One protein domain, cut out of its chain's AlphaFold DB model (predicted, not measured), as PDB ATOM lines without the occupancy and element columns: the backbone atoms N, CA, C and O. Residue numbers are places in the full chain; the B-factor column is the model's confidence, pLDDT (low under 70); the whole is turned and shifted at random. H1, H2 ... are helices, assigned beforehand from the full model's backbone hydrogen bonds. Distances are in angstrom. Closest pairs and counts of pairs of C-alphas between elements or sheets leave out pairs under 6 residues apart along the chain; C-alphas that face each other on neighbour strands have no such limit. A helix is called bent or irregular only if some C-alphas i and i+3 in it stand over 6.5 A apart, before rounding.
ATOM      1  N   ILE A  55     -87.145 -32.316   1.442       63.12
ATOM      2  CA  ILE A  55     -87.601 -31.434   2.511       63.12
ATOM      3  C   ILE A  55     -87.644 -30.052   1.875       63.12
ATOM      4  O   ILE A  55     -86.649 -29.327   1.838       63.12
ATOM      5  N   ALA A  56     -88.789 -29.719   1.281       63.91
ATOM      6  CA  ALA A  56     -89.030 -28.373   0.822       63.91
ATOM      7  C   ALA A  56     -88.906 -27.454   2.049       63.91
ATOM      8  O   ALA A  56     -89.490 -27.751   3.098       63.91
ATOM      9  N   PRO A  57     -88.121 -26.367   1.968       74.94
ATOM     10  CA  PRO A  57     -88.010 -25.425   3.068       74.94
ATOM     11  C   PRO A  57     -89.408 -24.939   3.458       74.94
ATOM     12  O   PRO A  57     -90.241 -24.655   2.597       74.94
ATOM     13  N   ALA A  58     -89.660 -24.830   4.765       74.88
ATOM     14  CA  ALA A  58     -90.983 -24.531   5.319       74.88
ATOM     15  C   ALA A  58     -91.636 -23.268   4.720       74.88
ATOM     16  O   ALA A  58     -92.860 -23.172   4.670       74.88
ATOM     17  N   ILE A  59     -90.823 -22.323   4.242       75.69
ATOM     18  CA  ILE A  59     -91.253 -21.106   3.544       75.69
ATOM     19  C   ILE A  59     -91.969 -21.450   2.229       75.69
ATOM     20  O   ILE A  59     -93.110 -21.041   2.039       75.69
ATOM     21  N   LEU A  60     -91.366 -22.289   1.381       79.19
ATOM     22  CA  LEU A  60     -91.964 -22.701   0.106       79.19
ATOM     23  C   LEU A  60     -93.255 -23.499   0.317       79.19
ATOM     24  O   LEU A  60     -94.189 -23.390  -0.474       79.19
ATOM     25  N   CYS A  61     -93.334 -24.292   1.389       84.06
ATOM     26  CA  CYS A  61     -94.569 -24.989   1.748       84.06
ATOM     27  C   CYS A  61     -95.677 -24.000   2.130       84.06
ATOM     28  O   CYS A  61     -96.797 -24.136   1.650       84.06
ATOM     29  N   ARG A  62     -95.369 -22.983   2.945       85.12
ATOM     30  CA  ARG A  62     -96.333 -21.941   3.338       85.12
ATOM     31  C   ARG A  62     -96.823 -21.132   2.139       85.12
ATOM     32  O   ARG A  62     -98.020 -20.912   2.013       85.12
ATOM     33  N   GLU A  63     -95.926 -20.734   1.242       88.75
ATOM     34  CA  GLU A  63     -96.284 -20.006   0.018       88.75
ATOM     35  C   GLU A  63     -97.192 -20.835  -0.897       88.75
ATOM     36  O   GLU A  63     -98.208 -20.335  -1.385       88.75
ATOM     37  N   LYS A  64     -96.877 -22.124  -1.081       89.38
ATOM     38  CA  LYS A  64     -97.717 -23.052  -1.851       89.38
ATOM     39  C   LYS A  64     -99.093 -23.234  -1.222       89.38
ATOM     40  O   LYS A  64    -100.087 -23.162  -1.933       89.38
ATOM     41  N   ILE A  65     -99.152 -23.414   0.096       89.38
ATOM     42  CA  ILE A  65    -100.410 -23.526   0.842       89.38
ATOM     43  C   ILE A  65    -101.250 -22.254   0.665       89.38
ATOM     44  O   ILE A  65    -102.403 -22.345   0.259       89.38
ATOM     45  N   ASN A  66    -100.660 -21.071   0.844       89.38
ATOM     46  CA  ASN A  66    -101.361 -19.799   0.644       89.38
ATOM     47  C   ASN A  66    -101.872 -19.632  -0.797       89.38
ATOM     48  O   ASN A  66    -102.960 -19.100  -1.019       89.38
ATOM     49  N   THR A  67    -101.095 -20.086  -1.784       90.81
ATOM     50  CA  THR A  67    -101.486 -20.034  -3.199       90.81
ATOM     51  C   THR A  67    -102.674 -20.956  -3.473       90.81
ATOM     52  O   THR A  67    -103.643 -20.526  -4.097       90.81
ATOM     53  N   LEU A  68    -102.634 -22.188  -2.956       90.88
ATOM     54  CA  LEU A  68    -103.730 -23.155  -3.073       90.88
ATOM     55  C   LEU A  68    -105.002 -22.650  -2.385       90.88
ATOM     56  O   LEU A  68    -106.083 -22.722  -2.962       90.88
ATOM     57  N   GLU A  69    -104.875 -22.080  -1.188       90.38
ATOM     58  CA  GLU A  69    -105.997 -21.491  -0.451       90.38
ATOM     59  C   GLU A  69    -106.643 -20.330  -1.212       90.38
ATOM     60  O   GLU A  69    -107.869 -20.236  -1.273       90.38
ATOM     61  N   LYS A  70    -105.830 -19.465  -1.829       90.06
ATOM     62  CA  LYS A  70    -106.322 -18.350  -2.642       90.06
ATOM     63  C   LYS A  70    -107.104 -18.850  -3.860       90.06
ATOM     64  O   LYS A  70    -108.219 -18.388  -4.076       90.06
ATOM     65  N   GLN A  71    -106.542 -19.798  -4.612       91.44
ATOM     66  CA  GLN A  71    -107.195 -20.385  -5.791       91.44
ATOM     67  C   GLN A  71    -108.498 -21.098  -5.426       91.44
ATOM     68  O   GLN A  71    -109.498 -20.976  -6.131       91.44
ATOM     69  N   TYR A  72    -108.501 -21.824  -4.307       92.19
ATOM     70  CA  TYR A  72    -109.692 -22.500  -3.814       92.19
ATOM     71  C   TYR A  72    -110.793 -21.506  -3.434       92.19
ATOM     72  O   TYR A  72    -111.940 -21.678  -3.846       92.19
ATOM     73  N   ARG A  73    -110.448 -20.436  -2.708       89.94
ATOM     74  CA  ARG A  73    -111.406 -19.383  -2.354       89.94
ATOM     75  C   ARG A  73    -111.980 -18.704  -3.596       89.94
ATOM     76  O   ARG A  73    -113.181 -18.528  -3.668       89.94
ATOM     77  N   GLU A  74    -111.157 -18.393  -4.597       88.75
ATOM     78  CA  GLU A  74    -111.625 -17.799  -5.861       88.75
ATOM     79  C   GLU A  74    -112.572 -18.724  -6.647       88.75
ATOM     80  O   GLU A  74    -113.460 -18.246  -7.355       88.75
ATOM     81  N   ALA A  75    -112.393 -20.044  -6.541       89.44
ATOM     82  CA  ALA A  75    -113.306 -21.024  -7.122       89.44
ATOM     83  C   ALA A  75    -114.624 -21.130  -6.330       89.44
ATOM     84  O   ALA A  75    -115.686 -21.233  -6.937       89.44
ATOM     85  N   GLN A  76    -114.566 -21.057  -4.998       87.88
ATOM     86  CA  GLN A  76    -115.745 -21.001  -4.123       87.88
ATOM     87  C   GLN A  76    -116.547 -19.709  -4.315       87.88
ATOM     88  O   GLN A  76    -117.755 -19.775  -4.513       87.88
ATOM     89  N   ASP A  77    -115.873 -18.557  -4.356       86.19
ATOM     90  CA  ASP A  77    -116.468 -17.253  -4.679       86.19
ATOM     91  C   ASP A  77    -117.190 -17.312  -6.036       86.19
ATOM     92  O   ASP A  77    -118.303 -16.815  -6.184       86.19
ATOM     93  N   PHE A  78    -116.583 -17.961  -7.037       85.88
ATOM     94  CA  PHE A  78    -117.201 -18.140  -8.351       85.88
ATOM     95  C   PHE A  78    -118.471 -18.999  -8.300       85.88
ATOM     96  O   PHE A  78    -119.452 -18.664  -8.961       85.88
ATOM     97  N   LEU A  79    -118.471 -20.087  -7.525       84.69
ATOM     98  CA  LEU A  79    -119.657 -20.928  -7.358       84.69
ATOM     99  C   LEU A  79    -120.778 -20.191  -6.622       84.69
ATOM    100  O   LEU A  79    -121.927 -20.305  -7.034       84.69
ATOM    101  N   ALA A  80    -120.434 -19.410  -5.596       79.94
ATOM    102  CA  ALA A  80    -121.392 -18.633  -4.818       79.94
ATOM    103  C   ALA A  80    -122.003 -17.469  -5.622       79.94
ATOM    104  O   ALA A  80    -123.215 -17.285  -5.597       79.94
ATOM    105  N   ALA A  81    -121.191 -16.708  -6.365       71.69
ATOM    106  CA  ALA A  81    -121.641 -15.477  -7.025       71.69
ATOM    107  C   ALA A  81    -122.021 -15.642  -8.508       71.69
ATOM    108  O   ALA A  81    -122.843 -14.896  -9.029       71.69
ATOM    109  N   THR A  82    -121.380 -16.555  -9.244       63.09
ATOM    110  CA  THR A  82    -121.474 -16.629 -10.721       63.09
ATOM    111  C   THR A  82    -121.995 -17.979 -11.225       63.09
ATOM    112  O   THR A  82    -122.394 -18.092 -12.384       63.09
ATOM    113  N   GLY A  83    -122.063 -18.999 -10.363       57.28
ATOM    114  CA  GLY A  83    -122.614 -20.314 -10.701       57.28
ATOM    115  C   GLY A  83    -124.098 -20.293 -11.086       57.28
ATOM    116  O   GLY A  83    -124.559 -21.218 -11.746       57.28
ATOM    117  N   ALA A  84    -124.828 -19.224 -10.751       58.00
ATOM    118  CA  ALA A  84    -126.266 -19.093 -10.994       58.00
ATOM    119  C   ALA A  84    -126.669 -19.003 -12.483       58.00
ATOM    120  O   ALA A  84    -127.840 -19.181 -12.803       58.00
ATOM    121  N   GLY A  85    -125.727 -18.725 -13.396       61.53
ATOM    122  CA  GLY A  85    -126.007 -18.559 -14.832       61.53
ATOM    123  C   GLY A  85    -125.502 -19.683 -15.742       61.53
ATOM    124  O   GLY A  85    -125.763 -19.646 -16.942       61.53
ATOM    125  N   ILE A  86    -124.761 -20.660 -15.209       69.06
ATOM    126  CA  ILE A  86    -124.204 -21.766 -15.999       69.06
ATOM    127  C   ILE A  86    -125.079 -22.995 -15.763       69.06
ATOM    128  O   ILE A  86    -124.999 -23.624 -14.712       69.06
ATOM    129  N   THR A  87    -125.919 -23.329 -16.741       65.62
ATOM    130  CA  THR A  87    -126.830 -24.483 -16.663       65.62
ATOM    131  C   THR A  87    -126.143 -25.813 -16.976       65.62
ATOM    132  O   THR A  87    -126.655 -26.864 -16.601       65.62
ATOM    133  N   ASP A  88    -124.974 -25.781 -17.625       74.00
ATOM    134  CA  ASP A  88    -124.244 -26.978 -18.045       74.00
ATOM    135  C   ASP A  88    -123.151 -27.372 -17.036       74.00
ATOM    136  O   ASP A  88    -122.100 -26.733 -16.917       74.00
ATOM    137  N   GLU A  89    -123.357 -28.490 -16.334       73.50
ATOM    138  CA  GLU A  89    -122.444 -28.997 -15.292       73.50
ATOM    139  C   GLU A  89    -121.017 -29.274 -15.800       73.50
ATOM    140  O   GLU A  89    -120.036 -29.109 -15.067       73.50
ATOM    141  N   LYS A  90    -120.875 -29.692 -17.067       77.75
ATOM    142  CA  LYS A  90    -119.566 -29.968 -17.688       77.75
ATOM    143  C   LYS A  90    -118.738 -28.693 -17.852       77.75
ATOM    144  O   LYS A  90    -117.536 -28.714 -17.580       77.75
ATOM    145  N   ASP A  91    -119.383 -27.594 -18.221       82.31
ATOM    146  CA  ASP A  91    -118.734 -26.294 -18.376       82.31
ATOM    147  C   ASP A  91    -118.439 -25.662 -17.019       82.31
ATOM    148  O   ASP A  91    -117.340 -25.141 -16.809       82.31
ATOM    149  N   LEU A  92    -119.349 -25.809 -16.052       82.31
ATOM    150  CA  LEU A  92    -119.113 -25.396 -14.670       82.31
ATOM    151  C   LEU A  92    -117.885 -26.105 -14.083       82.31
ATOM    152  O   LEU A  92    -116.978 -25.452 -13.556       82.31
ATOM    153  N   ARG A  93    -117.783 -27.429 -14.256       86.56
ATOM    154  CA  ARG A  93    -116.619 -28.207 -13.809       86.56
ATOM    155  C   ARG A  93    -115.329 -27.770 -14.496       86.56
ATOM    156  O   ARG A  93    -114.304 -27.653 -13.820       86.56
ATOM    157  N   ALA A  94    -115.374 -27.494 -15.798       86.38
ATOM    158  CA  ALA A  94    -114.220 -27.017 -16.551       86.38
ATOM    159  C   ALA A  94    -113.760 -25.624 -16.086       86.38
ATOM    160  O   ALA A  94    -112.561 -25.378 -15.956       86.38
ATOM    161  N   ILE A  95    -114.688 -24.710 -15.794       86.25
ATOM    162  CA  ILE A  95    -114.366 -23.356 -15.321       86.25
ATOM    163  C   ILE A  95    -113.806 -23.388 -13.895       86.25
ATOM    164  O   ILE A  95    -112.824 -22.698 -13.606       86.25
ATOM    165  N   VAL A  96    -114.365 -24.228 -13.023       89.31
ATOM    166  CA  VAL A  96    -113.843 -24.442 -11.666       89.31
ATOM    167  C   VAL A  96    -112.423 -25.011 -11.714       89.31
ATOM    168  O   VAL A  96    -111.535 -24.477 -11.049       89.31
ATOM    169  N   GLN A  97    -112.162 -26.015 -12.559       90.94
ATOM    170  CA  GLN A  97    -110.815 -26.580 -12.727       90.94
ATOM    171  C   GLN A  97    -109.811 -25.588 -13.329       90.94
ATOM    172  O   GLN A  97    -108.641 -25.610 -12.950       90.94
ATOM    173  N   LYS A  98    -110.245 -24.680 -14.216       90.06
ATOM    174  CA  LYS A  98    -109.387 -23.592 -14.726       90.06
ATOM    175  C   LYS A  98    -108.923 -22.646 -13.615       90.06
ATOM    176  O   LYS A  98    -107.808 -22.137 -13.688       90.06
ATOM    177  N   ARG A  99    -109.765 -22.397 -12.607       88.25
ATOM    178  CA  ARG A  99    -109.448 -21.520 -11.463       88.25
ATOM    179  C   ARG A  99    -108.646 -22.248 -10.386       88.25
ATOM    180  O   ARG A  99    -107.686 -21.699  -9.852       88.25
ATOM    181  N   CYS A 100    -109.019 -23.488 -10.087       92.06
ATOM    182  CA  CYS A 100    -108.356 -24.331  -9.102       92.06
ATOM    183  C   CYS A 100    -108.220 -25.767  -9.648       92.06
ATOM    184  O   CYS A 100    -109.192 -26.527  -9.625       92.06
ATOM    185  N   PRO A 101    -107.019 -26.173 -10.111       93.00
ATOM    186  CA  PRO A 101    -106.812 -27.494 -10.713       93.00
ATOM    187  C   PRO A 101    -107.163 -28.656  -9.775       93.00
ATOM    188  O   PRO A 101    -107.734 -29.653 -10.205       93.00
ATOM    189  N   TYR A 102    -106.877 -28.492  -8.481       91.81
ATOM    190  CA  TYR A 102    -107.084 -29.509  -7.445       91.81
ATOM    191  C   TYR A 102    -108.370 -29.289  -6.641       91.81
ATOM    192  O   TYR A 102    -108.481 -29.772  -5.520       91.81
ATOM    193  N   TYR A 103    -109.340 -28.548  -7.184       91.88
ATOM    194  CA  TYR A 103    -110.535 -28.132  -6.447       91.88
ATOM    195  C   TYR A 103    -111.254 -29.291  -5.739       91.88
ATOM    196  O   TYR A 103    -111.519 -29.207  -4.544       91.88
ATOM    197  N   TYR A 104    -111.525 -30.381  -6.463       91.06
ATOM    198  CA  TYR A 104    -112.289 -31.523  -5.948       91.06
ATOM    199  C   TYR A 104    -111.521 -32.337  -4.905       91.06
ATOM    200  O   TYR A 104    -112.121 -32.832  -3.963       91.06
ATOM    201  N   GLU A 105    -110.201 -32.444  -5.046       90.75
ATOM    202  CA  GLU A 105    -109.346 -33.130  -4.070       90.75
ATOM    203  C   GLU A 105    -109.179 -32.298  -2.794       90.75
ATOM    204  O   GLU A 105    -109.061 -32.828  -1.692       90.75
ATOM    205  N   LEU A 106    -109.170 -30.973  -2.944       88.88
ATOM    206  CA  LEU A 106    -108.956 -30.039  -1.849       88.88
ATOM    207  C   LEU A 106    -110.254 -29.704  -1.094       88.88
ATOM    208  O   LEU A 106    -110.183 -29.183   0.020       88.88
ATOM    209  N   HIS A 107    -111.420 -30.000  -1.677       88.75
ATOM    210  CA  HIS A 107    -112.733 -29.617  -1.158       88.75
ATOM    211  C   HIS A 107    -112.983 -30.141   0.260       88.75
ATOM    212  O   HIS A 107    -113.270 -29.346   1.155       88.75
ATOM    213  N   ASP A 108    -112.758 -31.433   0.499       86.38
ATOM    214  CA  ASP A 108    -113.009 -32.075   1.799       86.38
ATOM    215  C   ASP A 108    -112.170 -31.469   2.934       86.38
ATOM    216  O   ASP A 108    -112.604 -31.376   4.084       86.38
ATOM    217  N   VAL A 109    -110.956 -31.018   2.604       86.50
ATOM    218  CA  VAL A 109    -110.021 -30.421   3.565       86.50
ATOM    219  C   VAL A 109    -110.309 -28.933   3.760       86.50
ATOM    220  O   VAL A 109    -110.220 -28.422   4.878       86.50
ATOM    221  N   MET A 110    -110.647 -28.218   2.686       86.12
ATOM    222  CA  MET A 110    -110.788 -26.763   2.715       86.12
ATOM    223  C   MET A 110    -112.189 -26.292   3.085       86.12
ATOM    224  O   MET A 110    -112.293 -25.180   3.586       86.12
ATOM    225  N   ILE A 111    -113.250 -27.084   2.916       84.31
ATOM    226  CA  ILE A 111    -114.633 -26.656   3.206       84.31
ATOM    227  C   ILE A 111    -114.832 -26.184   4.656       84.31
ATOM    228  O   ILE A 111    -115.531 -25.209   4.912       84.31
ATOM    229  N   ASN A 112    -114.146 -26.820   5.607       80.94
ATOM    230  CA  ASN A 112    -114.257 -26.503   7.034       80.94
ATOM    231  C   ASN A 112    -113.294 -25.398   7.492       80.94
ATOM    232  O   ASN A 112    -113.316 -24.991   8.657       80.94
ATOM    233  N   ARG A 113    -112.407 -24.920   6.613       81.88
ATOM    234  CA  ARG A 113    -111.369 -23.960   6.992       81.88
ATOM    235  C   ARG A 113    -111.939 -22.535   6.969       81.88
ATOM    236  O   ARG A 113    -112.498 -22.116   5.968       81.88
ATOM    237  N   PRO A 114    -111.766 -21.714   8.018       75.06
ATOM    238  CA  PRO A 114    -112.296 -20.346   8.007       75.06
ATOM    239  C   PRO A 114    -111.707 -19.460   6.898       75.06
ATOM    240  O   PRO A 114    -112.362 -18.547   6.415       75.06
ATOM    241  N   SER A 115    -110.466 -19.729   6.484       74.31
ATOM    242  CA  SER A 115    -109.731 -18.934   5.492       74.31
ATOM    243  C   SER A 115    -110.204 -19.121   4.047       74.31
ATOM    244  O   SER A 115    -109.842 -18.320   3.185       74.31
ATOM    245  N   SER A 116    -110.911 -20.216   3.768       72.94
ATOM    246  CA  SER A 116    -111.391 -20.594   2.437       72.94
ATOM    247  C   SER A 116    -112.830 -20.144   2.195       72.94
ATOM    248  O   SER A 116    -113.322 -20.304   1.080       72.94
ATOM    249  N   ARG A 117    -113.492 -19.588   3.221       74.12
ATOM    250  CA  ARG A 117    -114.843 -19.049   3.100       74.12
ATOM    251  C   ARG A 117    -114.871 -17.944   2.042       74.12
ATOM    252  O   ARG A 117    -113.954 -17.110   2.032       74.12
ATOM    253  N   PRO A 118    -115.892 -17.948   1.172       71.56
ATOM    254  CA  PRO A 118    -116.045 -16.910   0.178       71.56
ATOM    255  C   PRO A 118    -116.208 -15.540   0.842       71.56
ATOM    256  O   PRO A 118    -116.621 -15.431   2.004       71.56
ATOM    257  N   LYS A 119    -115.815 -14.481   0.131       68.25
ATOM    258  CA  LYS A 119    -116.010 -13.113   0.619       68.25
ATOM    259  C   LYS A 119    -117.506 -12.823   0.611       68.25
ATOM    260  O   LYS A 119    -118.074 -12.679  -0.462       68.25
ATOM    261  N   ILE A 120    -118.090 -12.702   1.801       65.31
ATOM    262  CA  ILE A 120    -119.463 -12.231   2.010       65.31
ATOM    263  C   ILE A 120    -119.642 -10.939   1.205       65.31
ATOM    264  O   ILE A 120    -118.978  -9.930   1.477       65.31
TER     265      ILE A 120
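This is residues 55 to 120 of the 247 residues of an uncharacterized protein of Phytophthora sojae (strain P6497) (UniProt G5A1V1). A long helix, H1, forms the backbone of an elongated shape, and the shorter H2 folds back along part of its second half as a helical hairpin, while the short H3 crosses H1 near its middle at about a right angle. Residues 55 to 65, of which 58 to 65 belong to H1, stick out from the body, and the last residues, 111 to 120, follow H3 without a named element. The printed part has 66 residues with three named helices, in the order H1, H2, H3, and no named strand; the class is all helix. The whole is only just loose, close to compact, with a radius of gyration of the C-alphas of 13.1 A, and its C-alphas span 44 by 24 by 16 A.

H1 is residues 58 to 81, begins with C-alpha 58 at (-90.983, -24.531, 5.319) and is 34.3 A long from first to last C-alpha. H2 is residues 89 to 99, 15.5 A long, with C-alpha 89 at (-122.444, -28.997, -15.292). H3 is residues 103 to 110, 9.3 A long, and ends with C-alpha 110 at (-110.788, -26.763, 2.715). H3 is irregular, but only just: C-alphas 105 and 108 are 7.0 A apart.

H1 touches H2 with residues 71 to 78 alone, and their closest C-alphas, those of Ala 75 and Val 96, are 5.7 A apart. This hairpin has a shallow tilt of 34 degrees, only just short of steep, and its helices run opposite ways. H1 touches H3 with residues 69 to 75 alone; the closest C-alphas, those of Tyr 72 and Tyr 103, are 6.3 A apart. The lines of H1 and H3 are about perpendicular, at 74 degrees. H2 and H3 are close but not clearly touching, with the closest C-alphas, those of Gln 97 and Tyr 103, 6.5 A apart. Their lines are only just about perpendicular, at 70.2 degrees. In H1 and H2 every O i to N i+4 pair is within hydrogen-bond range; in H3 it is 2 of 4.

The two C-alphas farthest apart are those of Ile 55 and Thr 87, at 44.2 A. Without the stretch that stands free, residues 55 to 65, the body spans 29 by 23 by 17 A. The printed part has no cut. The link from H1 to H2, 7 residues, is short, and that from H2 to H3, 3 residues, is tight. The mean pLDDT of the printed part is 81.6; it is under 70 at residues 55 to 56, 82 to 87 and 119 to 120.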